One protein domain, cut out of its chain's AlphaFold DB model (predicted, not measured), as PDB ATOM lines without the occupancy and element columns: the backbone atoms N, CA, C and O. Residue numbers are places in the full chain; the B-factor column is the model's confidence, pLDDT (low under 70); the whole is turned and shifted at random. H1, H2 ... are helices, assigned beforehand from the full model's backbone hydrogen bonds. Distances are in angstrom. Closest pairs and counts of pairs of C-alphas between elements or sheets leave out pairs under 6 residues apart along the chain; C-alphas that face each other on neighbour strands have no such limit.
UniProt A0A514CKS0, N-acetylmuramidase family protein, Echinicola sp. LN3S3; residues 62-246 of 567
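This is residues 62 to 246 of the 567 residues of the protein "N-acetylmuramidase family protein" of Echinicola sp. LN3S3 (UniProt A0A514CKS0). Four long helices lie side by side in a flat row, H1, H2, H4, H5, each running opposite ways to its neighbour. H3 extends beyond one end of the row, a long loop returns from it to H4, and short H6 folds back on H5. The 185 printed residues hold six named helices and no named strand: all helix, loose, radius of gyration of the C-alphas 23.3 A, spans 80 by 46 by 20 A.

Start at H2, residues 107 to 136. It touches H1, residues 75 to 102, in a hairpin tilted 3 degrees; Ala 86 and Ala 121 have the closest C-alphas, 4.5 A. H2 touches H4, residues 185 to 206, at 8 degrees, closest C-alphas Arg 109 and Ser 204, 4.0 A. H4 and H5, residues 213 to 238, touch as a hairpin at 25 degrees, closest C-alphas Gly 198 and Phe 226, 5.7 A. Residues 231 to 235 of H5 alone touch H6, residues 240 to 246, at a steep 52 degrees, closest C-alphas Ala 235 and Leu 243, 6.2 A. H3, residues 142 to 156, touches no helix. Every O i to N i+4 pair is within hydrogen-bond range in H2 to H6, and 23 of 24 in H1.

Find C-alpha 107 at (324.020, 223.455, 307.869); H2 runs 42.2 A to C-alpha 136. H1 measures 40.1 A, H5 36.6 A, H4 32.2 A. H6 ends at C-alpha 246, (331.220, 243.622, 330.141).

C-alphas 158 and 212 are farthest apart, 80.6 A. The printed part has no cut; the H3 to H4 link is long, 28 residues. Mean pLDDT of the printed part is 76.1, with residues 231 to 246 among those under 70.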
ATOM      1  N   THR A  62     293.127 251.819 296.632       67.56
ATOM      2  CA  THR A  62     291.736 251.822 297.112       67.56
ATOM      3  C   THR A  62     291.030 253.151 296.787       67.56
ATOM      4  O   THR A  62     291.691 254.155 296.498       67.56
ATOM      5  N   PRO A  63     289.683 253.209 296.809       62.72
ATOM      6  CA  PRO A  63     288.952 254.474 296.690       62.72
ATOM      7  C   PRO A  63     289.290 255.476 297.804       62.72
ATOM      8  O   PRO A  63     289.190 256.678 297.588       62.72
ATOM      9  N   ASP A  64     289.726 254.997 298.969       60.00
ATOM     10  CA  ASP A  64     289.987 255.827 300.149       60.00
ATOM     11  C   ASP A  64     291.430 256.353 300.176       60.00
ATOM     12  O   ASP A  64     291.647 257.526 300.473       60.00
ATOM     13  N   GLU A  65     292.403 255.578 299.675       62.81
ATOM     14  CA  GLU A  65     293.753 256.070 299.329       62.81
ATOM     15  C   GLU A  65     293.737 257.190 298.263       62.81
ATOM     16  O   GLU A  65     294.753 257.864 298.067       62.81
ATOM     17  N   LYS A  66     292.611 257.376 297.554       62.53
ATOM     18  CA  LYS A  66     292.374 258.473 296.598       62.53
ATOM     19  C   LYS A  66     291.629 259.670 297.201       62.53
ATOM     20  O   LYS A  66     291.536 260.690 296.528       62.53
ATOM     21  N   ARG A  67     291.083 259.547 298.418       62.34
ATOM     22  CA  ARG A  67     290.297 260.590 299.107       62.34
ATOM     23  C   ARG A  67     291.031 261.256 300.277       62.34
ATOM     24  O   ARG A  67     290.501 262.202 300.849       62.34
ATOM     25  N   LYS A  68     292.242 260.807 300.625       65.44
ATOM     26  CA  LYS A  68     293.104 261.508 301.589       65.44
ATOM     27  C   LYS A  68     293.582 262.854 301.028       65.44
ATOM     28  O   LYS A  68     294.152 262.895 299.940       65.44
ATOM     29  N   ILE A  69     293.379 263.916 301.811       62.97
ATOM     30  CA  ILE A  69     293.789 265.300 301.512       62.97
ATOM     31  C   ILE A  69     295.318 265.426 301.566       62.97
ATOM     32  O   ILE A  69     295.950 265.833 300.593       62.97
ATOM     33  N   TYR A  70     295.933 264.995 302.675       67.69
ATOM     34  CA  TYR A  70     297.382 264.823 302.752       67.69
ATOM     35  C   TYR A  70     297.795 263.450 302.224       67.69
ATOM     36  O   TYR A  70     297.221 262.424 302.592       67.69
ATOM     37  N   ARG A  71     298.845 263.420 301.403       67.75
ATOM     38  CA  ARG A  71     299.494 262.180 300.976       67.75
ATOM     39  C   ARG A  71     300.958 262.442 300.636       67.75
ATOM     40  O   ARG A  71     301.256 262.988 299.572       67.75
ATOM     41  N   ASN A  72     301.871 261.971 301.483       70.25
ATOM     42  CA  ASN A  72     303.292 261.980 301.158       70.25
ATOM     43  C   ASN A  72     303.541 261.127 299.892       70.25
ATOM     44  O   ASN A  72     303.144 259.959 299.800       70.25
ATOM     45  N   LYS A  73     304.178 261.720 298.873       69.50
ATOM     46  CA  LYS A  73     304.470 261.053 297.590       69.50
ATOM     47  C   LYS A  73     305.469 259.901 297.751       69.50
ATOM     48  O   LYS A  73     305.424 258.958 296.962       69.50
ATOM     49  N   TYR A  74     306.327 259.969 298.767       70.44
ATOM     50  CA  TYR A  74     307.434 259.046 298.999       70.44
ATOM     51  C   TYR A  74     307.053 257.834 299.862       70.44
ATOM     52  O   TYR A  74     307.712 256.805 299.740       70.44
ATOM     53  N   HIS A  75     305.966 257.894 300.648       73.44
ATOM     54  CA  HIS A  75     305.532 256.811 301.553       73.44
ATOM     55  C   HIS A  75     305.463 255.438 300.860       73.44
ATOM     56  O   HIS A  75     306.055 254.462 301.315       73.44
ATOM     57  N   ASP A  76     304.772 255.362 299.716       67.62
ATOM     58  CA  ASP A  76     304.648 254.115 298.949       67.62
ATOM     59  C   ASP A  76     306.022 253.571 298.513       67.62
ATOM     60  O   ASP A  76     306.269 252.373 298.624       67.62
ATOM     61  N   VAL A  77     306.942 254.439 298.083       68.06
ATOM     62  CA  VAL A  77     308.286 254.027 297.647       68.06
ATOM     63  C   VAL A  77     309.110 253.521 298.833       68.06
ATOM     64  O   VAL A  77     309.671 252.430 298.761       68.06
ATOM     65  N   PHE A  78     309.142 254.281 299.930       69.62
ATOM     66  CA  PHE A  78     309.991 254.006 301.092       69.62
ATOM     67  C   PHE A  78     309.527 252.779 301.889       69.62
ATOM     68  O   PHE A  78     310.362 251.959 302.263       69.62
ATOM     69  N   PHE A  79     308.222 252.593 302.112       70.31
ATOM     70  CA  PHE A  79     307.721 251.447 302.883       70.31
ATOM     71  C   PHE A  79     307.558 250.198 302.020       70.31
ATOM     72  O   PHE A  79     308.265 249.207 302.191       70.31
ATOM     73  N   LYS A  80     306.600 250.233 301.085       71.75
ATOM     74  CA  LYS A  80     306.169 249.044 300.336       71.75
ATOM     75  C   LYS A  80     307.297 248.542 299.418       71.75
ATOM     76  O   LYS A  80     307.487 247.334 299.324       71.75
ATOM     77  N   GLY A  81     308.083 249.440 298.814       73.19
ATOM     78  CA  GLY A  81     309.268 249.078 298.022       73.19
ATOM     79  C   GLY A  81     310.346 248.359 298.842       73.19
ATOM     80  O   GLY A  81     310.771 247.264 298.474       73.19
ATOM     81  N   THR A  82     310.735 248.924 299.989       78.31
ATOM     82  CA  THR A  82     311.759 248.337 300.876       78.31
ATOM     83  C   THR A  82     311.313 247.010 301.476       78.31
ATOM     84  O   THR A  82     312.100 246.071 301.521       78.31
ATOM     85  N   VAL A  83     310.045 246.888 301.879       78.00
ATOM     86  CA  VAL A  83     309.484 245.626 302.385       78.00
ATOM     87  C   VAL A  83     309.477 244.546 301.297       78.00
ATOM     88  O   VAL A  83     309.856 243.412 301.577       78.00
ATOM     89  N   ILE A  84     309.141 244.878 300.044       78.00
ATOM     90  CA  ILE A  84     309.232 243.931 298.916       78.00
ATOM     91  C   ILE A  84     310.685 243.497 298.669       78.00
ATOM     92  O   ILE A  84     310.933 242.308 298.476       78.00
ATOM     93  N   PHE A  85     311.649 244.423 298.714       79.12
ATOM     94  CA  PHE A  85     313.074 244.102 298.571       79.12
ATOM     95  C   PHE A  85     313.596 243.225 299.724       79.12
ATOM     96  O   PHE A  85     314.279 242.233 299.485       79.12
ATOM     97  N   ALA A  86     313.229 243.541 300.965       82.94
ATOM     98  CA  ALA A  86     313.599 242.778 302.154       82.94
ATOM     99  C   ALA A  86     313.016 241.351 302.135       82.94
ATOM    100  O   ALA A  86     313.735 240.390 302.405       82.94
ATOM    101  N   ILE A  87     311.744 241.198 301.742       83.06
ATOM    102  CA  ILE A  87     311.104 239.888 301.546       83.06
ATOM    103  C   ILE A  87     311.792 239.115 300.414       83.06
ATOM    104  O   ILE A  87     312.075 237.933 300.586       83.06
ATOM    105  N   LEU A  88     312.108 239.762 299.285       81.31
ATOM    106  CA  LEU A  88     312.843 239.128 298.185       81.31
ATOM    107  C   LEU A  88     314.206 238.605 298.652       81.31
ATOM    108  O   LEU A  88     314.522 237.446 298.404       81.31
ATOM    109  N   MET A  89     314.991 239.433 299.347       84.19
ATOM    110  CA  MET A  89     316.299 239.048 299.881       84.19
ATOM    111  C   MET A  89     316.185 237.859 300.843       84.19
ATOM    112  O   MET A  89     316.933 236.893 300.700       84.19
ATOM    113  N   ALA A  90     315.217 237.882 301.763       83.62
ATOM    114  CA  ALA A  90     314.966 236.772 302.680       83.62
ATOM    115  C   ALA A  90     314.560 235.481 301.942       83.62
ATOM    116  O   ALA A  90     315.110 234.420 302.224       83.62
ATOM    117  N   VAL A  91     313.654 235.560 300.959       84.81
ATOM    118  CA  VAL A  91     313.225 234.403 300.152       84.81
ATOM    119  C   VAL A  91     314.378 233.845 299.315       84.81
ATOM    120  O   VAL A  91     314.565 232.632 299.293       84.81
ATOM    121  N   LEU A  92     315.190 234.695 298.680       84.75
ATOM    122  CA  LEU A  92     316.383 234.264 297.942       84.75
ATOM    123  C   LEU A  92     317.407 233.594 298.869       84.75
ATOM    124  O   LEU A  92     317.953 232.554 298.508       84.75
ATOM    125  N   GLY A  93     317.617 234.130 300.076       86.44
ATOM    126  CA  GLY A  93     318.462 233.511 301.099       86.44
ATOM    127  C   GLY A  93     317.952 232.135 301.536       86.44
ATOM    128  O   GLY A  93     318.734 231.191 301.602       86.44
ATOM    129  N   ILE A  94     316.642 231.994 301.769       87.88
ATOM    130  CA  ILE A  94     315.996 230.723 302.139       87.88
ATOM    131  C   ILE A  94     316.088 229.697 301.003       87.88
ATOM    132  O   ILE A  94     316.444 228.549 301.251       87.88
ATOM    133  N   VAL A  95     315.823 230.098 299.755       87.12
ATOM    134  CA  VAL A  95     315.930 229.216 298.580       87.12
ATOM    135  C   VAL A  95     317.377 228.777 298.354       87.12
ATOM    136  O   VAL A  95     317.620 227.589 298.161       87.12
ATOM    137  N   TYR A  96     318.345 229.694 298.445       87.69
ATOM    138  CA  TYR A  96     319.768 229.357 298.361       87.69
ATOM    139  C   TYR A  96     320.200 228.419 299.497       87.69
ATOM    140  O   TYR A  96     320.884 227.430 299.249       87.69
ATOM    141  N   GLY A  97     319.758 228.679 300.732       88.25
ATOM    142  CA  GLY A  97     320.028 227.815 301.881       88.25
ATOM    143  C   GLY A  97     319.434 226.412 301.728       88.25
ATOM    144  O   GLY A  97     320.095 225.434 302.063       88.25
ATOM    145  N   PHE A  98     318.229 226.295 301.165       89.75
ATOM    146  CA  PHE A  98     317.601 225.007 300.871       89.75
ATOM    147  C   PHE A  98     318.336 224.238 299.763       89.75
ATOM    148  O   PHE A  98     318.614 223.055 299.937       89.75
ATOM    149  N   ILE A  99     318.700 224.904 298.660       89.56
ATOM    150  CA  ILE A  99     319.502 224.299 297.581       89.56
ATOM    151  C   ILE A  99     320.842 223.817 298.143       89.56
ATOM    152  O   ILE A  99     321.169 222.641 298.011       89.56
ATOM    153  N   SER A 100     321.559 224.683 298.862       87.44
ATOM    154  CA  SER A 100     322.848 224.344 299.466       87.44
ATOM    155  C   SER A 100     322.737 223.181 300.459       87.44
ATOM    156  O   SER A 100     323.619 222.331 300.479       87.44
ATOM    157  N   TYR A 101     321.647 223.077 301.228       89.69
ATOM    158  CA  TYR A 101     321.397 221.936 302.115       89.69
ATOM    159  C   TYR A 101     321.178 220.624 301.339       89.69
ATOM    160  O   TYR A 101     321.751 219.595 301.694       89.69
ATOM    161  N   VAL A 102     320.394 220.656 300.255       92.25
ATOM    162  CA  VAL A 102     320.147 219.489 299.383       92.25
ATOM    163  C   VAL A 102     321.415 219.053 298.633       92.25
ATOM    164  O   VAL A 102     321.614 217.863 298.409       92.25
ATOM    165  N   GLU A 103     322.310 219.989 298.313       91.56
ATOM    166  CA  GLU A 103     323.636 219.732 297.730       91.56
ATOM    167  C   GLU A 103     324.672 219.196 298.749       91.56
ATOM    168  O   GLU A 103     325.834 218.996 298.400       91.56
ATOM    169  N   GLY A 104     324.280 218.946 300.006       85.94
ATOM    170  CA  GLY A 104     325.177 218.461 301.066       85.94
ATOM    171  C   GLY A 104     326.035 219.553 301.719       85.94
ATOM    172  O   GLY A 104     326.996 219.255 302.429       85.94
ATOM    173  N   GLY A 105     325.703 220.824 301.490       82.75
ATOM    174  CA  GLY A 105     326.339 221.982 302.107       82.75
ATOM    175  C   GLY A 105     326.132 222.031 303.622       82.75
ATOM    176  O   GLY A 105     325.099 221.628 304.160       82.75
ATOM    177  N   ASN A 106     327.139 222.538 304.336       85.31
ATOM    178  CA  ASN A 106     327.153 222.475 305.792       85.31
ATOM    179  C   ASN A 106     326.029 223.338 306.428       85.31
ATOM    180  O   ASN A 106     325.967 224.546 306.163       85.31
ATOM    181  N   PRO A 107     325.191 222.770 307.322       87.56
ATOM    182  CA  PRO A 107     324.020 223.455 307.869       87.56
ATOM    183  C   PRO A 107     324.371 224.699 308.694       87.56
ATOM    184  O   PRO A 107     323.646 225.688 308.641       87.56
ATOM    185  N   TYR A 108     325.495 224.707 309.411       87.56
ATOM    186  CA  TYR A 108     325.897 225.851 310.229       87.56
ATOM    187  C   TYR A 108     326.290 227.064 309.373       87.56
ATOM    188  O   TYR A 108     325.907 228.194 309.685       87.56
ATOM    189  N   ARG A 109     326.984 226.839 308.245       85.25
ATOM    190  CA  ARG A 109     327.283 227.901 307.265       85.25
ATOM    191  C   ARG A 109     325.998 228.492 306.679       85.25
ATOM    192  O   ARG A 109     325.885 229.709 306.541       85.25
ATOM    193  N   ILE A 110     325.021 227.632 306.378       89.38
ATOM    194  CA  ILE A 110     323.704 228.028 305.862       89.38
ATOM    195  C   ILE A 110     322.949 228.873 306.902       89.38
ATOM    196  O   ILE A 110     322.444 229.940 306.560       89.38
ATOM    197  N   VAL A 111     322.927 228.467 308.177       90.50
ATOM    198  CA  VAL A 111     322.275 229.239 309.254       90.50
ATOM    199  C   VAL A 111     322.946 230.603 309.470       90.50
ATOM    200  O   VAL A 111     322.237 231.603 309.576       90.50
ATOM    201  N   GLY A 112     324.282 230.690 309.464       89.00
ATOM    202  CA  GLY A 112     324.990 231.979 309.552       89.00
ATOM    203  C   GLY A 112     324.642 232.922 308.390       89.00
ATOM    204  O   GLY A 112     324.288 234.089 308.598       89.00
ATOM    205  N   LEU A 113     324.634 232.403 307.158       87.94
ATOM    206  CA  LEU A 113     324.215 233.163 305.977       87.94
ATOM    207  C   LEU A 113     322.764 233.656 306.098       87.94
ATOM    208  O   LEU A 113     322.504 234.835 305.861       87.94
ATOM    209  N   LEU A 114     321.832 232.795 306.523       90.38
ATOM    210  CA  LEU A 114     320.428 233.164 306.734       90.38
ATOM    211  C   LEU A 114     320.274 234.267 307.787       90.38
ATOM    212  O   LEU A 114     319.574 235.244 307.535       90.38
ATOM    213  N   ILE A 115     320.972 234.165 308.923       91.12
ATOM    214  CA  ILE A 115     320.988 235.202 309.969       91.12
ATOM    215  C   ILE A 115     321.488 236.538 309.407       91.12
ATOM    216  O   ILE A 115     320.888 237.579 309.668       91.12
ATOM    217  N   THR A 116     322.530 236.513 308.573       89.50
ATOM    218  CA  THR A 116     323.082 237.715 307.924       89.50
ATOM    219  C   THR A 116     322.080 238.349 306.957       89.50
ATOM    220  O   THR A 116     321.861 239.559 306.993       89.50
ATOM    221  N   VAL A 117     321.439 237.544 306.105       90.06
ATOM    222  CA  VAL A 117     320.454 238.018 305.117       90.06
ATOM    223  C   VAL A 117     319.202 238.573 305.803       90.06
ATOM    224  O   VAL A 117     318.724 239.644 305.429       90.06
ATOM    225  N   ILE A 118     318.700 237.890 306.838       89.75
ATOM    226  CA  ILE A 118     317.566 238.353 307.652       89.75
ATOM    227  C   ILE A 118     317.927 239.653 308.378       89.75
ATOM    228  O   ILE A 118     317.126 240.587 308.378       89.75
ATOM    229  N   TRP A 119     319.137 239.765 308.936       92.69
ATOM    230  CA  TRP A 119     319.584 241.001 309.574       92.69
ATOM    231  C   TRP A 119     319.663 242.171 308.592       92.69
ATOM    232  O   TRP A 119     319.110 243.227 308.876       92.69
ATOM    233  N   ILE A 120     320.274 241.985 307.418       89.31
ATOM    234  CA  ILE A 120     320.351 243.028 306.379       89.31
ATOM    235  C   ILE A 120     318.942 243.464 305.942       89.31
ATOM    236  O   ILE A 120     318.701 244.656 305.752       89.31
ATOM    237  N   ALA A 121     317.994 242.530 305.834       88.50
ATOM    238  CA  ALA A 121     316.598 242.831 305.527       88.50
ATOM    239  C   ALA A 121     315.917 243.675 306.628       88.50
ATOM    240  O   ALA A 121     315.294 244.693 306.320       88.50
ATOM    241  N   VAL A 122     316.074 243.305 307.906       89.69
ATOM    242  CA  VAL A 122     315.531 244.052 309.063       89.69
ATOM    243  C   VAL A 122     316.181 245.433 309.199       89.69
ATOM    244  O   VAL A 122     315.476 246.433 309.339       89.69
ATOM    245  N   PHE A 123     317.511 245.502 309.088       90.44
ATOM    246  CA  PHE A 123     318.293 246.738 309.067       90.44
ATOM    247  C   PHE A 123     317.791 247.685 307.976       90.44
ATOM    248  O   PHE A 123     317.540 248.854 308.253       90.44
ATOM    249  N   MET A 124     317.597 247.190 306.748       86.12
ATOM    250  CA  MET A 124     317.169 248.021 305.621       86.12
ATOM    251  C   MET A 124     315.755 248.577 305.831       86.12
ATOM    252  O   MET A 124     315.526 249.761 305.589       86.12
ATOM    253  N   ILE A 125     314.821 247.763 306.341       86.69
ATOM    254  CA  ILE A 125     313.474 248.226 306.708       86.69
ATOM    255  C   ILE A 125     313.561 249.348 307.752       86.69
ATOM    256  O   ILE A 125     312.965 250.407 307.552       86.69
ATOM    257  N   TYR A 126     314.318 249.153 308.836       89.19
ATOM    258  CA  TYR A 126     314.430 250.144 309.910       89.19
ATOM    259  C   TYR A 126     315.173 251.420 309.481       89.19
ATOM    260  O   TYR A 126     314.754 252.522 309.839       89.19
ATOM    261  N   PHE A 127     316.236 251.302 308.683       88.31
ATOM    262  CA  PHE A 127     316.993 252.442 308.168       88.31
ATOM    263  C   PHE A 127     316.129 253.311 307.249       88.31
ATOM    264  O   PHE A 127     316.015 254.517 307.470       88.31
ATOM    265  N   VAL A 128     315.456 252.708 306.263       86.75
ATOM    266  CA  VAL A 128     314.606 253.453 305.320       86.75
ATOM    267  C   VAL A 128     313.361 254.016 306.017       86.75
ATOM    268  O   VAL A 128     312.965 255.144 305.720       86.75
ATOM    269  N   TRP A 129     312.791 253.299 306.996       87.25
ATOM    270  CA  TRP A 129     311.747 253.834 307.879       87.25
ATOM    271  C   TRP A 129     312.225 255.076 308.643       87.25
ATOM    272  O   TRP A 129     311.553 256.105 308.611       87.25
ATOM    273  N   SER A 130     313.401 255.006 309.273       88.00
ATOM    274  CA  SER A 130     313.975 256.113 310.047       88.00
ATOM    275  C   SER A 130     314.234 257.330 309.156       88.00
ATOM    276  O   SER A 130     313.837 258.445 309.492       88.00
ATOM    277  N   VAL A 131     314.840 257.121 307.981       86.31
ATOM    278  CA  VAL A 131     315.104 258.195 307.014       86.31
ATOM    279  C   VAL A 131     313.802 258.837 306.533       86.31
ATOM    280  O   VAL A 131     313.737 260.064 306.496       86.31
ATOM    281  N   TYR A 132     312.757 258.057 306.232       86.31
ATOM    282  CA  TYR A 132     311.435 258.607 305.912       86.31
ATOM    283  C   TYR A 132     310.878 259.443 307.069       86.31
ATOM    284  O   TYR A 132     310.546 260.614 306.881       86.31
ATOM    285  N   PHE A 133     310.786 258.846 308.258       86.06
ATOM    286  CA  PHE A 133     310.071 259.422 309.391       86.06
ATOM    287  C   PHE A 133     310.697 260.743 309.847       86.06
ATOM    288  O   PHE A 133     309.984 261.732 310.003       86.06
ATOM    289  N   TYR A 134     312.027 260.800 309.972       87.38
ATOM    290  CA  TYR A 134     312.716 262.003 310.442       87.38
ATOM    291  C   TYR A 134     313.017 263.015 309.321       87.38
ATOM    292  O   TYR A 134     312.763 264.200 309.514       87.38
ATOM    293  N   ASN A 135     313.471 262.604 308.125       83.44
ATOM    294  CA  ASN A 135     313.853 263.572 307.078       83.44
ATOM    295  C   ASN A 135     312.726 263.990 306.131       83.44
ATOM    296  O   ASN A 135     312.780 265.097 305.605       83.44
ATOM    297  N   ILE A 136     311.749 263.120 305.863       82.56
ATOM    298  CA  ILE A 136     310.683 263.393 304.878       82.56
ATOM    299  C   ILE A 136     309.376 263.774 305.586       82.56
ATOM    300  O   ILE A 136     308.606 264.578 305.069       82.56
ATOM    301  N   ASN A 137     309.146 263.222 306.779       84.12
ATOM    302  CA  ASN A 137     307.973 263.478 307.614       84.12
ATOM    303  C   ASN A 137     308.260 264.381 308.835       84.12
ATOM    304  O   ASN A 137     307.338 264.652 309.605       84.12
ATOM    305  N   TYR A 138     309.507 264.832 309.023       85.75
ATOM    306  CA  TYR A 138     309.954 265.731 310.105       85.75
ATOM    307  C   TYR A 138     309.616 265.262 311.535       85.75
ATOM    308  O   TYR A 138     309.457 266.069 312.447       85.75
ATOM    309  N   GLY A 139     309.535 263.944 311.744       83.50
ATOM    310  CA  GLY A 139     309.216 263.321 313.031       83.50
ATOM    311  C   GLY A 139     307.720 263.185 313.334       83.50
ATOM    312  O   GLY A 139     307.378 262.783 314.443       83.50
ATOM    313  N   LEU A 140     306.835 263.494 312.377       83.31
ATOM    314  CA  LEU A 140     305.382 263.330 312.503       83.31
ATOM    315  C   LEU A 140     304.862 262.114 311.724       83.31
ATOM    316  O   LEU A 140     305.404 261.704 310.695       83.31
ATOM    317  N   THR A 141     303.753 261.543 312.179       84.19
ATOM    318  CA  THR A 141     303.032 260.492 311.454       84.19
ATOM    319  C   THR A 141     302.210 261.056 310.289       84.19
ATOM    320  O   THR A 141     301.787 262.213 310.289       84.19
ATOM    321  N   ASP A 142     301.906 260.209 309.302       81.31
ATOM    322  CA  ASP A 142     301.007 260.549 308.189       81.31
ATOM    323  C   ASP A 142     299.589 260.961 308.660       81.31
ATOM    324  O   ASP A 142     298.881 261.653 307.931       81.31
ATOM    325  N   GLU A 143     299.159 260.564 309.867       80.50
ATOM    326  CA  GLU A 143     297.877 260.981 310.456       80.50
ATOM    327  C   GLU A 143     297.935 262.411 311.019       80.50
ATOM    328  O   GLU A 143     296.978 263.174 310.883       80.50
ATOM    329  N   GLU A 144     299.059 262.803 311.620       84.06
ATOM    330  CA  GLU A 144     299.276 264.160 312.136       84.06
ATOM    331  C   GLU A 144     299.402 265.166 310.990       84.06
ATOM    332  O   GLU A 144     298.744 266.207 311.012       84.06
ATOM    333  N   TRP A 145     300.110 264.802 309.916       83.62
ATOM    334  CA  TRP A 145     300.099 265.567 308.668       83.62
ATOM    335  C   TRP A 145     298.699 265.669 308.035       83.62
ATOM    336  O   TRP A 145     298.343 266.718 307.499       83.62
ATOM    337  N   GLU A 146     297.861 264.628 308.127       83.44
ATOM    338  CA  GLU A 146     296.471 264.697 307.655       83.44
ATOM    339  C   GLU A 146     295.594 265.623 308.522       83.44
ATOM    340  O   GLU A 146     294.698 266.283 307.990       83.44
ATOM    341  N   LYS A 147     295.864 265.735 309.831       83.38
ATOM    342  CA  LYS A 147     295.213 266.713 310.727       83.38
ATOM    343  C   LYS A 147     295.641 268.146 310.400       83.38
ATOM    344  O   LYS A 147     294.774 269.004 310.238       83.38
ATOM    345  N   ILE A 148     296.944 268.385 310.227       83.06
ATOM    346  CA  ILE A 148     297.507 269.686 309.825       83.06
ATOM    347  C   ILE A 148     296.912 270.136 308.481       83.06
ATOM    348  O   ILE A 148     296.425 271.260 308.367       83.06
ATOM    349  N   ALA A 149     296.857 269.250 307.482       83.38
ATOM    350  CA  ALA A 149     296.282 269.576 306.177       83.38
ATOM    351  C   ALA A 149     294.780 269.914 306.246       83.38
ATOM    352  O   ALA A 149     294.354 270.886 305.626       83.38
ATOM    353  N   LYS A 150     293.984 269.174 307.035       82.75
ATOM    354  CA  LYS A 150     292.552 269.468 307.242       82.75
ATOM    355  C   LYS A 150     292.320 270.804 307.948       82.75
ATOM    356  O   LYS A 150     291.415 271.539 307.567       82.75
ATOM    357  N   ALA A 151     293.134 271.137 308.951       78.94
ATOM    358  CA  ALA A 151     293.090 272.441 309.611       78.94
ATOM    359  C   ALA A 151     293.387 273.586 308.627       78.94
ATOM    360  O   ALA A 151     292.651 274.571 308.570       78.94
ATOM    361  N   LYS A 152     294.427 273.415 307.803       79.88
ATOM    362  CA  LYS A 152     294.855 274.367 306.767       79.88
ATOM    363  C   LYS A 152     293.790 274.560 305.678       79.88
ATOM    364  O   LYS A 152     293.536 275.687 305.269       79.88
ATOM    365  N   GLU A 153     293.115 273.483 305.271       79.62
ATOM    366  CA  GLU A 153     291.985 273.520 304.333       79.62
ATOM    367  C   GLU A 153     290.753 274.226 304.930       79.62
ATOM    368  O   GLU A 153     290.203 275.123 304.297       79.62
ATOM    369  N   MET A 154     290.350 273.908 306.166       75.56
ATOM    370  CA  MET A 154     289.216 274.584 306.820       75.56
ATOM    371  C   MET A 154     289.480 276.079 307.063       75.56
ATOM    372  O   MET A 154     288.585 276.896 306.843       75.56
ATOM    373  N   SER A 155     290.711 276.446 307.435       72.69
ATOM    374  CA  SER A 155     291.145 277.846 307.546       72.69
ATOM    375  C   SER A 155     291.054 278.582 306.200       72.69
ATOM    376  O   SER A 155     290.504 279.681 306.126       72.69
ATOM    377  N   ALA A 156     291.465 277.941 305.097       74.06
ATOM    378  CA  ALA A 156     291.337 278.503 303.748       74.06
ATOM    379  C   ALA A 156     289.874 278.715 303.293       74.06
ATOM    380  O   ALA A 156     289.619 279.571 302.447       74.06
ATOM    381  N   TYR A 157     288.910 277.991 303.876       78.50
ATOM    382  CA  TYR A 157     287.471 278.218 303.682       78.50
ATOM    383  C   TYR A 157     286.865 279.273 304.632       78.50
ATOM    384  O   TYR A 157     285.648 279.449 304.657       78.50
ATOM    385  N   GLY A 158     287.688 280.000 305.395       62.22
ATOM    386  CA  GLY A 158     287.242 281.073 306.290       62.22
ATOM    387  C   GLY A 158     286.682 280.592 307.631       62.22
ATOM    388  O   GLY A 158     286.069 281.380 308.351       62.22
ATOM    389  N   VAL A 159     286.882 279.319 307.990       60.34
ATOM    390  CA  VAL A 159     286.588 278.830 309.343       60.34
ATOM    391  C   VAL A 159     287.701 279.304 310.278       60.34
ATOM    392  O   VAL A 159     288.878 279.063 310.016       60.34
ATOM    393  N   GLN A 160     287.325 279.978 311.368       57.22
ATOM    394  CA  GLN A 160     288.251 280.484 312.387       57.22
ATOM    395  C   GLN A 160     289.202 279.376 312.875       57.22
ATOM    396  O   GLN A 160     288.765 278.240 313.049       57.22
ATOM    397  N   GLU A 161     290.485 279.716 313.059       55.75
ATOM    398  CA  GLU A 161     291.621 278.779 313.142       55.75
ATOM    399  C   GLU A 161     291.320 277.460 313.871       55.75
ATOM    400  O   GLU A 161     291.348 277.368 315.102       55.75
ATOM    401  N   VAL A 162     291.073 276.404 313.088       56.59
ATOM    402  CA  VAL A 162     290.856 275.055 313.616       56.59
ATOM    403  C   VAL A 162     292.202 274.486 314.051       56.59
ATOM    404  O   VAL A 162     292.900 273.824 313.287       56.59
ATOM    405  N   ASN A 163     292.587 274.800 315.281       58.16
ATOM    406  CA  ASN A 163     293.903 274.508 315.821       58.16
ATOM    407  C   ASN A 163     294.188 272.993 315.829       58.16
ATOM    408  O   ASN A 163     293.617 272.234 316.614       58.16
ATOM    409  N   ALA A 164     295.095 272.549 314.952       61.28
ATOM    410  CA  ALA A 164     295.475 271.141 314.811       61.28
ATOM    411  C   ALA A 164     296.188 270.574 316.056       61.28
ATOM    412  O   ALA A 164     296.385 269.363 316.155       61.28
ATOM    413  N   GLY A 165     296.614 271.438 316.985       67.19
ATOM    414  CA  GLY A 165     297.339 271.080 318.203       67.19
ATOM    415  C   GLY A 165     298.813 270.727 318.010       67.19
ATOM    416  O   GLY A 165     299.520 270.540 318.999       67.19
ATOM    417  N   ILE A 166     299.278 270.664 316.762       68.81
ATOM    418  CA  ILE A 166     300.640 270.307 316.361       68.81
ATOM    419  C   ILE A 166     301.123 271.369 315.358       68.81
ATOM    420  O   ILE A 166     300.417 271.613 314.376       68.81
ATOM    421  N   PRO A 167     302.288 272.012 315.575       73.62
ATOM    422  CA  PRO A 167     302.932 272.863 314.575       73.62
ATOM    423  C   PRO A 167     303.206 272.116 313.277       73.62
ATOM    424  O   PRO A 167     303.674 270.984 313.312       73.62
ATOM    425  N   GLU A 168     302.975 272.772 312.140       80.38
ATOM    426  CA  GLU A 168     303.535 272.340 310.858       80.38
ATOM    427  C   GLU A 168     305.059 272.550 310.922       80.38
ATOM    428  O   GLU A 168     305.508 273.697 311.010       80.38
ATOM    429  N   PRO A 169     305.876 271.481 310.964       78.75
ATOM    430  CA  PRO A 169     307.308 271.620 311.171       78.75
ATOM    431  C   PRO A 169     307.977 272.101 309.882       78.75
ATOM    432  O   PRO A 169     307.838 271.487 308.825       78.75
ATOM    433  N   LEU A 170     308.731 273.196 309.982       76.19
ATOM    434  CA  LEU A 170     309.460 273.803 308.862       76.19
ATOM    435  C   LEU A 170     310.667 272.965 308.401       76.19
ATOM    436  O   LEU A 170     311.152 273.148 307.287       76.19
ATOM    437  N   TYR A 171     311.175 272.081 309.262       76.81
ATOM    438  CA  TYR A 171     312.427 271.351 309.072       76.81
ATOM    439  C   TYR A 171     312.509 270.112 309.976       76.81
ATOM    440  O   TYR A 171     311.796 269.997 310.973       76.81
ATOM    441  N   ASN A 172     313.434 269.199 309.662       80.06
ATOM    442  CA  ASN A 172     313.756 268.051 310.512       80.06
ATOM    443  C   ASN A 172     314.392 268.525 311.847       80.06
ATOM    444  O   ASN A 172     315.429 269.200 311.811       80.06
ATOM    445  N   PRO A 173     313.848 268.148 313.023       74.44
ATOM    446  CA  PRO A 173     314.447 268.463 314.326       74.44
ATOM    447  C   PRO A 173     315.875 267.928 314.522       74.44
ATOM    448  O   PRO A 173     316.628 268.478 315.317       74.44
ATOM    449  N   TYR A 174     316.259 266.872 313.799       77.69
ATOM    450  CA  TYR A 174     317.558 266.199 313.915       77.69
ATOM    451  C   TYR A 174     318.515 266.509 312.754       77.69
ATOM    452  O   TYR A 174     319.481 265.780 312.560       77.69
ATOM    453  N   ARG A 175     318.264 267.558 311.960       76.31
ATOM    454  CA  ARG A 175     319.029 267.863 310.732       76.31
ATOM    455  C   ARG A 175     320.547 268.015 310.911       76.31
ATOM    456  O   ARG A 175     321.275 267.629 310.005       76.31
ATOM    457  N   SER A 176     321.021 268.475 312.073       68.94
ATOM    458  CA  SER A 176     322.456 268.555 312.407       68.94
ATOM    459  C   SER A 176     323.092 267.211 312.808       68.94
ATOM    460  O   SER A 176     324.291 267.134 313.067       68.94
ATOM    461  N   GLN A 177     322.310 266.128 312.872       74.12
ATOM    462  CA  GLN A 177     322.777 264.778 313.193       74.12
ATOM    463  C   GLN A 177     323.025 263.943 311.927       74.12
ATOM    464  O   GLN A 177     322.472 264.193 310.857       74.12
ATOM    465  N   THR A 178     323.829 262.883 312.048       76.38
ATOM    466  CA  THR A 178     324.167 261.991 310.929       76.38
ATOM    467  C   THR A 178     322.913 261.393 310.273       76.38
ATOM    468  O   THR A 178     322.086 260.774 310.945       76.38
ATOM    469  N   PHE A 179     322.782 261.565 308.951       79.44
ATOM    470  CA  PHE A 179     321.585 261.226 308.159       79.44
ATOM    471  C   PHE A 179     320.272 261.872 308.649       79.44
ATOM    472  O   PHE A 179     319.196 261.366 308.335       79.44
ATOM    473  N   GLY A 180     320.333 262.955 309.429       76.38
ATOM    474  CA  GLY A 180     319.158 263.596 310.018       76.38
ATOM    475  C   GLY A 180     318.367 262.683 310.964       76.38
ATOM    476  O   GLY A 180     317.144 262.793 311.046       76.38
ATOM    477  N   LEU A 181     319.032 261.726 311.618       83.25
ATOM    478  CA  LEU A 181     318.408 260.759 312.527       83.25
ATOM    479  C   LEU A 181     318.678 261.119 313.998       83.25
ATOM    480  O   LEU A 181     319.683 261.773 314.283       83.25
ATOM    481  N   PRO A 182     317.847 260.663 314.956       81.25
ATOM    482  CA  PRO A 182     318.081 260.909 316.373       81.25
ATOM    483  C   PRO A 182     319.487 260.493 316.844       81.25
ATOM    484  O   PRO A 182     320.045 259.495 316.359       81.25
ATOM    485  N   PRO A 183     320.071 261.217 317.818       72.12
ATOM    486  CA  PRO A 183     321.395 260.904 318.339       72.12
ATOM    487  C   PRO A 183     321.425 259.477 318.897       72.12
ATOM    488  O   PRO A 183     320.636 259.107 319.761       72.12
ATOM    489  N   GLY A 184     322.351 258.668 318.380       74.44
ATOM    490  CA  GLY A 184     322.496 257.253 318.732       74.44
ATOM    491  C   GLY A 184     321.909 256.274 317.711       74.44
ATOM    492  O   GLY A 184     322.446 255.175 317.596       74.44
ATOM    493  N   THR A 185     320.917 256.655 316.892       81.69
ATOM    494  CA  THR A 185     320.267 255.741 315.926       81.69
ATOM    495  C   THR A 185     321.273 255.108 314.957       81.69
ATOM    496  O   THR A 185     321.333 253.884 314.838       81.69
ATOM    497  N   VAL A 186     322.141 255.914 314.330       82.81
ATOM    498  CA  VAL A 186     323.204 255.417 313.428       82.81
ATOM    499  C   VAL A 186     324.220 254.534 314.165       82.81
ATOM    500  O   VAL A 186     324.630 253.499 313.642       82.81
ATOM    501  N   ARG A 187     324.579 254.891 315.406       77.25
ATOM    502  CA  ARG A 187     325.536 254.129 316.228       77.25
ATOM    503  C   ARG A 187     324.990 252.741 316.572       77.25
ATOM    504  O   ARG A 187     325.687 251.752 316.381       77.25
ATOM    505  N   GLY A 188     323.738 252.672 317.026       81.75
ATOM    506  CA  GLY A 188     323.057 251.420 317.355       81.75
ATOM    507  C   GLY A 188     322.914 250.508 316.137       81.75
ATOM    508  O   GLY A 188     323.245 249.328 316.218       81.75
ATOM    509  N   MET A 189     322.519 251.057 314.982       86.44
ATOM    510  CA  MET A 189     322.443 250.302 313.723       86.44
ATOM    511  C   MET A 189     323.789 249.669 313.328       86.44
ATOM    512  O   MET A 189     323.817 248.509 312.912       86.44
ATOM    513  N   ILE A 190     324.907 250.382 313.501       83.94
ATOM    514  CA  ILE A 190     326.258 249.838 313.271       83.94
ATOM    515  C   ILE A 190     326.609 248.776 314.327       83.94
ATOM    516  O   ILE A 190     327.020 247.676 313.964       83.94
ATOM    517  N   ALA A 191     326.394 249.060 315.616       82.56
ATOM    518  CA  ALA A 191     326.725 248.152 316.718       82.56
ATOM    519  C   ALA A 191     325.992 246.801 316.615       82.56
ATOM    520  O   ALA A 191     326.624 245.750 316.707       82.56
ATOM    521  N   PHE A 192     324.682 246.806 316.343       85.12
ATOM    522  CA  PHE A 192     323.927 245.570 316.113       85.12
ATOM    523  C   PHE A 192     324.366 244.845 314.831       85.12
ATOM    524  O   PHE A 192     324.379 243.618 314.806       85.12
ATOM    525  N   THR A 193     324.790 245.564 313.787       89.56
ATOM    526  CA  THR A 193     325.306 244.930 312.560       89.56
ATOM    527  C   THR A 193     326.645 244.230 312.788       89.56
ATOM    528  O   THR A 193     326.849 243.133 312.271       89.56
ATOM    529  N   LEU A 194     327.527 244.802 313.612       85.25
ATOM    530  CA  LEU A 194     328.758 244.138 314.049       85.25
ATOM    531  C   LEU A 194     328.452 242.911 314.922       85.25
ATOM    532  O   LEU A 194     329.004 241.843 314.671       85.25
ATOM    533  N   LEU A 195     327.522 243.030 315.877       83.94
ATOM    534  CA  LEU A 195     327.106 241.922 316.744       83.94
ATOM    535  C   LEU A 195     326.546 240.737 315.946       83.94
ATOM    536  O   LEU A 195     327.010 239.609 316.101       83.94
ATOM    537  N   ILE A 196     325.569 240.983 315.068       88.25
ATOM    538  CA  ILE A 196     324.928 239.917 314.287       88.25
ATOM    539  C   ILE A 196     325.868 239.380 313.194       88.25
ATOM    540  O   ILE A 196     325.829 238.186 312.896       88.25
ATOM    541  N   GLY A 197     326.778 240.205 312.661       86.62
ATOM    542  CA  GLY A 197     327.881 239.753 311.805       86.62
ATOM    543  C   GLY A 197     328.829 238.787 312.527       86.62
ATOM    544  O   GLY A 197     329.101 237.698 312.020       86.62
ATOM    545  N   GLY A 198     329.255 239.129 313.746       84.75
ATOM    546  CA  GLY A 198     330.066 238.259 314.602       84.75
ATOM    547  C   GLY A 198     329.349 236.958 314.977       84.75
ATOM    548  O   GLY A 198     329.923 235.880 314.841       84.75
ATOM    549  N   MET A 199     328.067 237.024 315.359       85.50
ATOM    550  CA  MET A 199     327.245 235.835 315.638       85.50
ATOM    551  C   MET A 199     327.065 234.935 314.407       85.50
ATOM    552  O   MET A 199     327.120 233.714 314.527       85.50
ATOM    553  N   SER A 200     326.877 235.520 313.221       88.06
ATOM    554  CA  SER A 200     326.800 234.788 311.952       88.06
ATOM    555  C   SER A 200     328.096 234.029 311.658       88.06
ATOM    556  O   SER A 200     328.058 232.828 311.377       88.06
ATOM    557  N   LEU A 201     329.245 234.702 311.783       83.19
ATOM    558  CA  LEU A 201     330.562 234.091 311.604       83.19
ATOM    559  C   LEU A 201     330.829 233.000 312.647       83.19
ATOM    560  O   LEU A 201     331.353 231.946 312.290       83.19
ATOM    561  N   LEU A 202     330.403 233.205 313.897       82.31
ATOM    562  CA  LEU A 202     330.491 232.206 314.961       82.31
ATOM    563  C   LEU A 202     329.679 230.958 314.641       82.31
ATOM    564  O   LEU A 202     330.233 229.861 314.658       82.31
ATOM    565  N   ILE A 203     328.409 231.114 314.275       85.50
ATOM    566  CA  ILE A 203     327.559 229.984 313.898       85.50
ATOM    567  C   ILE A 203     328.169 229.267 312.689       85.50
ATOM    568  O   ILE A 203     328.426 228.071 312.770       85.50
ATOM    569  N   SER A 204     328.541 229.999 311.635       83.38
ATOM    570  CA  SER A 204     329.227 229.466 310.448       83.38
ATOM    571  C   SER A 204     330.550 228.740 310.766       83.38
ATOM    572  O   SER A 204     330.948 227.832 310.035       83.38
ATOM    573  N   SER A 205     331.217 229.080 311.876       77.25
ATOM    574  CA  SER A 205     332.483 228.461 312.290       77.25
ATOM    575  C   SER A 205     332.343 227.073 312.922       77.25
ATOM    576  O   SER A 205     333.276 226.286 312.799       77.25
ATOM    577  N   TYR A 206     331.190 226.730 313.517       78.75
ATOM    578  CA  TYR A 206     330.930 225.372 314.029       78.75
ATOM    579  C   TYR A 206     330.762 224.336 312.905       78.75
ATOM    580  O   TYR A 206     330.893 223.138 313.135       78.75
ATOM    581  N   GLY A 207     330.519 224.791 311.673       70.44
ATOM    582  CA  GLY A 207     330.392 223.964 310.472       70.44
ATOM    583  C   GLY A 207     331.704 223.633 309.766       70.44
ATOM    584  O   GLY A 207     331.726 223.581 308.534       70.44
ATOM    585  N   MET A 208     332.801 223.518 310.515       65.75
ATOM    586  CA  MET A 208     334.162 223.487 309.978       65.75
ATOM    587  C   MET A 208     334.956 222.289 310.506       65.75
ATOM    588  O   MET A 208     335.784 222.434 311.406       65.75
ATOM    589  N   ASP A 209     334.738 221.119 309.912       61.66
ATOM    590  CA  ASP A 209     335.581 219.949 310.159       61.66
ATOM    591  C   ASP A 209     337.030 220.219 309.712       61.66
ATOM    592  O   ASP A 209     337.275 220.604 308.571       61.66
ATOM    593  N   TYR A 210     337.972 220.026 310.643       58.88
ATOM    594  CA  TYR A 210     339.435 220.009 310.474       58.88
ATOM    595  C   TYR A 210     340.031 221.001 309.461       58.88
ATOM    596  O   TYR A 210     340.340 220.669 308.318       58.88
ATOM    597  N   ILE A 211     340.285 222.222 309.937       55.22
ATOM    598  CA  ILE A 211     340.836 223.322 309.141       55.22
ATOM    599  C   ILE A 211     342.297 223.633 309.498       55.22
ATOM    600  O   ILE A 211     342.719 223.511 310.646       55.22
ATOM    601  N   SER A 212     343.065 224.062 308.490       64.62
ATOM    602  CA  SER A 212     344.484 224.407 308.616       64.62
ATOM    603  C   SER A 212     344.740 225.556 309.608       64.62
ATOM    604  O   SER A 212     343.935 226.481 309.753       64.62
ATOM    605  N   ASN A 213     345.909 225.546 310.263       62.47
ATOM    606  CA  ASN A 213     346.287 226.565 311.256       62.47
ATOM    607  C   ASN A 213     346.197 228.006 310.712       62.47
ATOM    608  O   ASN A 213     345.855 228.924 311.455       62.47
ATOM    609  N   ALA A 214     346.462 228.210 309.415       62.75
ATOM    610  CA  ALA A 214     346.395 229.521 308.767       62.75
ATOM    611  C   ALA A 214     344.957 230.066 308.671       62.75
ATOM    612  O   ALA A 214     344.715 231.241 308.944       62.75
ATOM    613  N   GLU A 215     343.989 229.216 308.333       62.53
ATOM    614  CA  GLU A 215     342.572 229.593 308.266       62.53
ATOM    615  C   GLU A 215     341.940 229.760 309.654       62.53
ATOM    616  O   GLU A 215     341.071 230.618 309.824       62.53
ATOM    617  N   MET A 216     342.388 228.997 310.661       64.12
ATOM    618  CA  MET A 216     342.033 229.277 312.059       64.12
ATOM    619  C   MET A 216     342.575 230.639 312.505       64.12
ATOM    620  O   MET A 216     341.816 231.434 313.053       64.12
ATOM    621  N   ALA A 217     343.841 230.955 312.212       66.00
ATOM    622  CA  ALA A 217     344.436 232.250 312.553       66.00
ATOM    623  C   ALA A 217     343.751 233.430 311.835       66.00
ATOM    624  O   ALA A 217     343.530 234.478 312.443       66.00
ATOM    625  N   LEU A 218     343.356 233.261 310.566       68.19
ATOM    626  CA  LEU A 218     342.568 234.261 309.839       68.19
ATOM    627  C   LEU A 218     341.194 234.483 310.488       68.19
ATOM    628  O   LEU A 218     340.767 235.626 310.642       68.19
ATOM    629  N   ARG A 219     340.515 233.406 310.906       64.44
ATOM    630  CA  ARG A 219     339.201 233.491 311.558       64.44
ATOM    631  C   ARG A 219     339.285 234.095 312.957       64.44
ATOM    632  O   ARG A 219     338.432 234.906 313.298       64.44
ATOM    633  N   ALA A 220     340.323 233.772 313.730       67.31
ATOM    634  CA  ALA A 220     340.587 234.398 315.024       67.31
ATOM    635  C   ALA A 220     340.738 235.922 314.883       67.31
ATOM    636  O   ALA A 220     340.079 236.661 315.603       67.31
ATOM    637  N   LYS A 221     341.485 236.398 313.876       72.06
ATOM    638  CA  LYS A 221     341.606 237.837 313.573       72.06
ATOM    639  C   LYS A 221     340.301 238.481 313.094       72.06
ATOM    640  O   LYS A 221     340.055 239.648 313.375       72.06
ATOM    641  N   GLN A 222     339.450 237.743 312.377       74.25
ATOM    642  CA  GLN A 222     338.108 238.222 312.019       74.25
ATOM    643  C   GLN A 222     337.222 238.371 313.264       74.25
ATOM    644  O   GLN A 222     336.554 239.390 313.409       74.25
ATOM    645  N   PHE A 223     337.253 237.403 314.180       74.44
ATOM    646  CA  PHE A 223     336.580 237.494 315.477       74.44
ATOM    647  C   PHE A 223     337.082 238.672 316.311       74.44
ATOM    648  O   PHE A 223     336.277 239.501 316.710       74.44
ATOM    649  N   GLU A 224     338.396 238.776 316.501       72.56
ATOM    650  CA  GLU A 224     339.071 239.859 317.221       72.56
ATOM    651  C   GLU A 224     338.698 241.237 316.648       72.56
ATOM    652  O   GLU A 224     338.436 242.170 317.403       72.56
ATOM    653  N   PHE A 225     338.571 241.358 315.320       78.62
ATOM    654  CA  PHE A 225     338.048 242.559 314.667       78.62
ATOM    655  C   PHE A 225     336.578 242.840 315.021       78.62
ATOM    656  O   PHE A 225     336.262 243.967 315.398       78.62
ATOM    657  N   PHE A 226     335.676 241.857 314.917       72.81
ATOM    658  CA  PHE A 226     334.257 242.061 315.248       72.81
ATOM    659  C   PHE A 226     334.038 242.338 316.741       72.81
ATOM    660  O   PHE A 226     333.226 243.198 317.074       72.81
ATOM    661  N   GLU A 227     334.785 241.674 317.622       69.81
ATOM    662  CA  GLU A 227     334.806 241.920 319.063       69.81
ATOM    663  C   GLU A 227     335.316 243.334 319.360       69.81
ATOM    664  O   GLU A 227     334.584 244.134 319.939       69.81
ATOM    665  N   THR A 228     336.508 243.697 318.878       74.88
ATOM    666  CA  THR A 228     337.093 245.034 319.085       74.88
ATOM    667  C   THR A 228     336.180 246.134 318.545       74.88
ATOM    668  O   THR A 228     335.913 247.108 319.247       74.88
ATOM    669  N   ALA A 229     335.637 245.977 317.334       72.12
ATOM    670  CA  ALA A 229     334.733 246.956 316.737       72.12
ATOM    671  C   ALA A 229     333.403 247.061 317.506       72.12
ATOM    672  O   ALA A 229     332.900 248.167 317.708       72.12
ATOM    673  N   PHE A 230     332.836 245.944 317.974       70.31
ATOM    674  CA  PHE A 230     331.622 245.945 318.792       70.31
ATOM    675  C   PHE A 230     331.856 246.595 320.163       70.31
ATOM    676  O   PHE A 230     331.058 247.434 320.582       70.31
ATOM    677  N   LEU A 231     332.975 246.285 320.825       68.38
ATOM    678  CA  LEU A 231     333.365 246.895 322.095       68.38
ATOM    679  C   LEU A 231     333.631 248.404 321.927       68.38
ATOM    680  O   LEU A 231     333.085 249.203 322.683       68.38
ATOM    681  N   MET A 232     334.368 248.828 320.894       67.75
ATOM    682  CA  MET A 232     334.561 250.253 320.576       67.75
ATOM    683  C   MET A 232     333.230 250.973 320.309       67.75
ATOM    684  O   MET A 232     333.018 252.085 320.797       67.75
ATOM    685  N   MET A 233     332.297 250.339 319.594       67.19
ATOM    686  CA  MET A 233     330.963 250.903 319.363       67.19
ATOM    687  C   MET A 233     330.110 250.967 320.637       67.19
ATOM    688  O   MET A 233     329.346 251.919 320.796       67.19
ATOM    689  N   ILE A 234     330.263 250.021 321.571       63.69
ATOM    690  CA  ILE A 234     329.650 250.088 322.907       63.69
ATOM    691  C   ILE A 234     330.267 251.218 323.742       63.69
ATOM    692  O   ILE A 234     329.511 252.003 324.314       63.69
ATOM    693  N   ALA A 235     331.594 251.389 323.744       60.91
ATOM    694  CA  ALA A 235     332.249 252.530 324.394       60.91
ATOM    695  C   ALA A 235     331.719 253.866 323.856       60.91
ATOM    696  O   ALA A 235     331.418 254.777 324.624       60.91
ATOM    697  N   PHE A 236     331.531 253.964 322.538       57.59
ATOM    698  CA  PHE A 236     331.009 255.158 321.871       57.59
ATOM    699  C   PHE A 236     329.485 255.363 322.028       57.59
ATOM    700  O   PHE A 236     328.959 256.425 321.678       57.59
ATOM    701  N   TYR A 237     328.754 254.375 322.554       55.00
ATOM    702  CA  TYR A 237     327.311 254.460 322.810       55.00
ATOM    703  C   TYR A 237     326.982 254.675 324.297       55.00
ATOM    704  O   TYR A 237     326.160 255.527 324.624       55.00
ATOM    705  N   PHE A 238     327.632 253.926 325.192       51.81
ATOM    706  CA  PHE A 238     327.354 253.888 326.634       51.81
ATOM    707  C   PHE A 238     328.485 254.470 327.508       51.81
ATOM    708  O   PHE A 238     328.331 254.565 328.725       51.81
ATOM    709  N   GLY A 239     329.625 254.843 326.920       51.03
ATOM    710  CA  GLY A 239     330.820 255.266 327.653       51.03
ATOM    711  C   GLY A 239     331.634 254.098 328.226       51.03
ATOM    712  O   GLY A 239     331.147 252.978 328.392       51.03
ATOM    713  N   ASP A 240     332.892 254.378 328.569       43.19
ATOM    714  CA  ASP A 240     333.898 253.393 329.005       43.19
ATOM    715  C   ASP A 240     333.502 252.602 330.276       43.19
ATOM    716  O   ASP A 240     333.894 251.447 330.457       43.19
ATOM    717  N   ARG A 241     332.625 253.169 331.125       37.59
ATOM    718  CA  ARG A 241     332.054 252.481 332.304       37.59
ATOM    719  C   ARG A 241     331.338 251.170 331.921       37.59
ATOM    720  O   ARG A 241     331.435 250.184 332.647       37.59
ATOM    721  N   SER A 242     330.659 251.139 330.769       43.28
ATOM    722  CA  SER A 242     329.929 249.957 330.281       43.28
ATOM    723  C   SER A 242     330.850 248.820 329.827       43.28
ATOM    724  O   SER A 242     330.553 247.648 330.065       43.28
ATOM    725  N   LEU A 243     331.994 249.159 329.221       47.22
ATOM    726  CA  LEU A 243     332.976 248.181 328.772       47.22
ATOM    727  C   LEU A 243     333.644 247.471 329.935       47.22
ATOM    728  O   LEU A 243     333.821 246.261 329.863       47.22
ATOM    729  N   LYS A 244     333.967 248.193 331.012       47.50
ATOM    730  CA  LYS A 244     334.533 247.598 332.233       47.50
ATOM    731  C   LYS A 244     333.592 246.509 332.767       47.50
ATOM    732  O   LYS A 244     334.004 245.364 332.918       47.50
ATOM    733  N   TYR A 245     332.295 246.812 332.868       45.62
ATOM    734  CA  TYR A 245     331.270 245.857 333.308       45.62
ATOM    735  C   TYR A 245     331.120 244.615 332.402       45.62
ATOM    736  O   TYR A 245     330.857 243.519 332.897       45.62
ATOM    737  N   LEU A 246     331.287 244.753 331.080       41.81
ATOM    738  CA  LEU A 246     331.220 243.622 330.141       41.81
ATOM    739  C   LEU A 246     332.517 242.799 330.113       41.81
ATOM    740  O   LEU A 246     332.463 241.573 330.191       41.81
TER     741      LEU A 246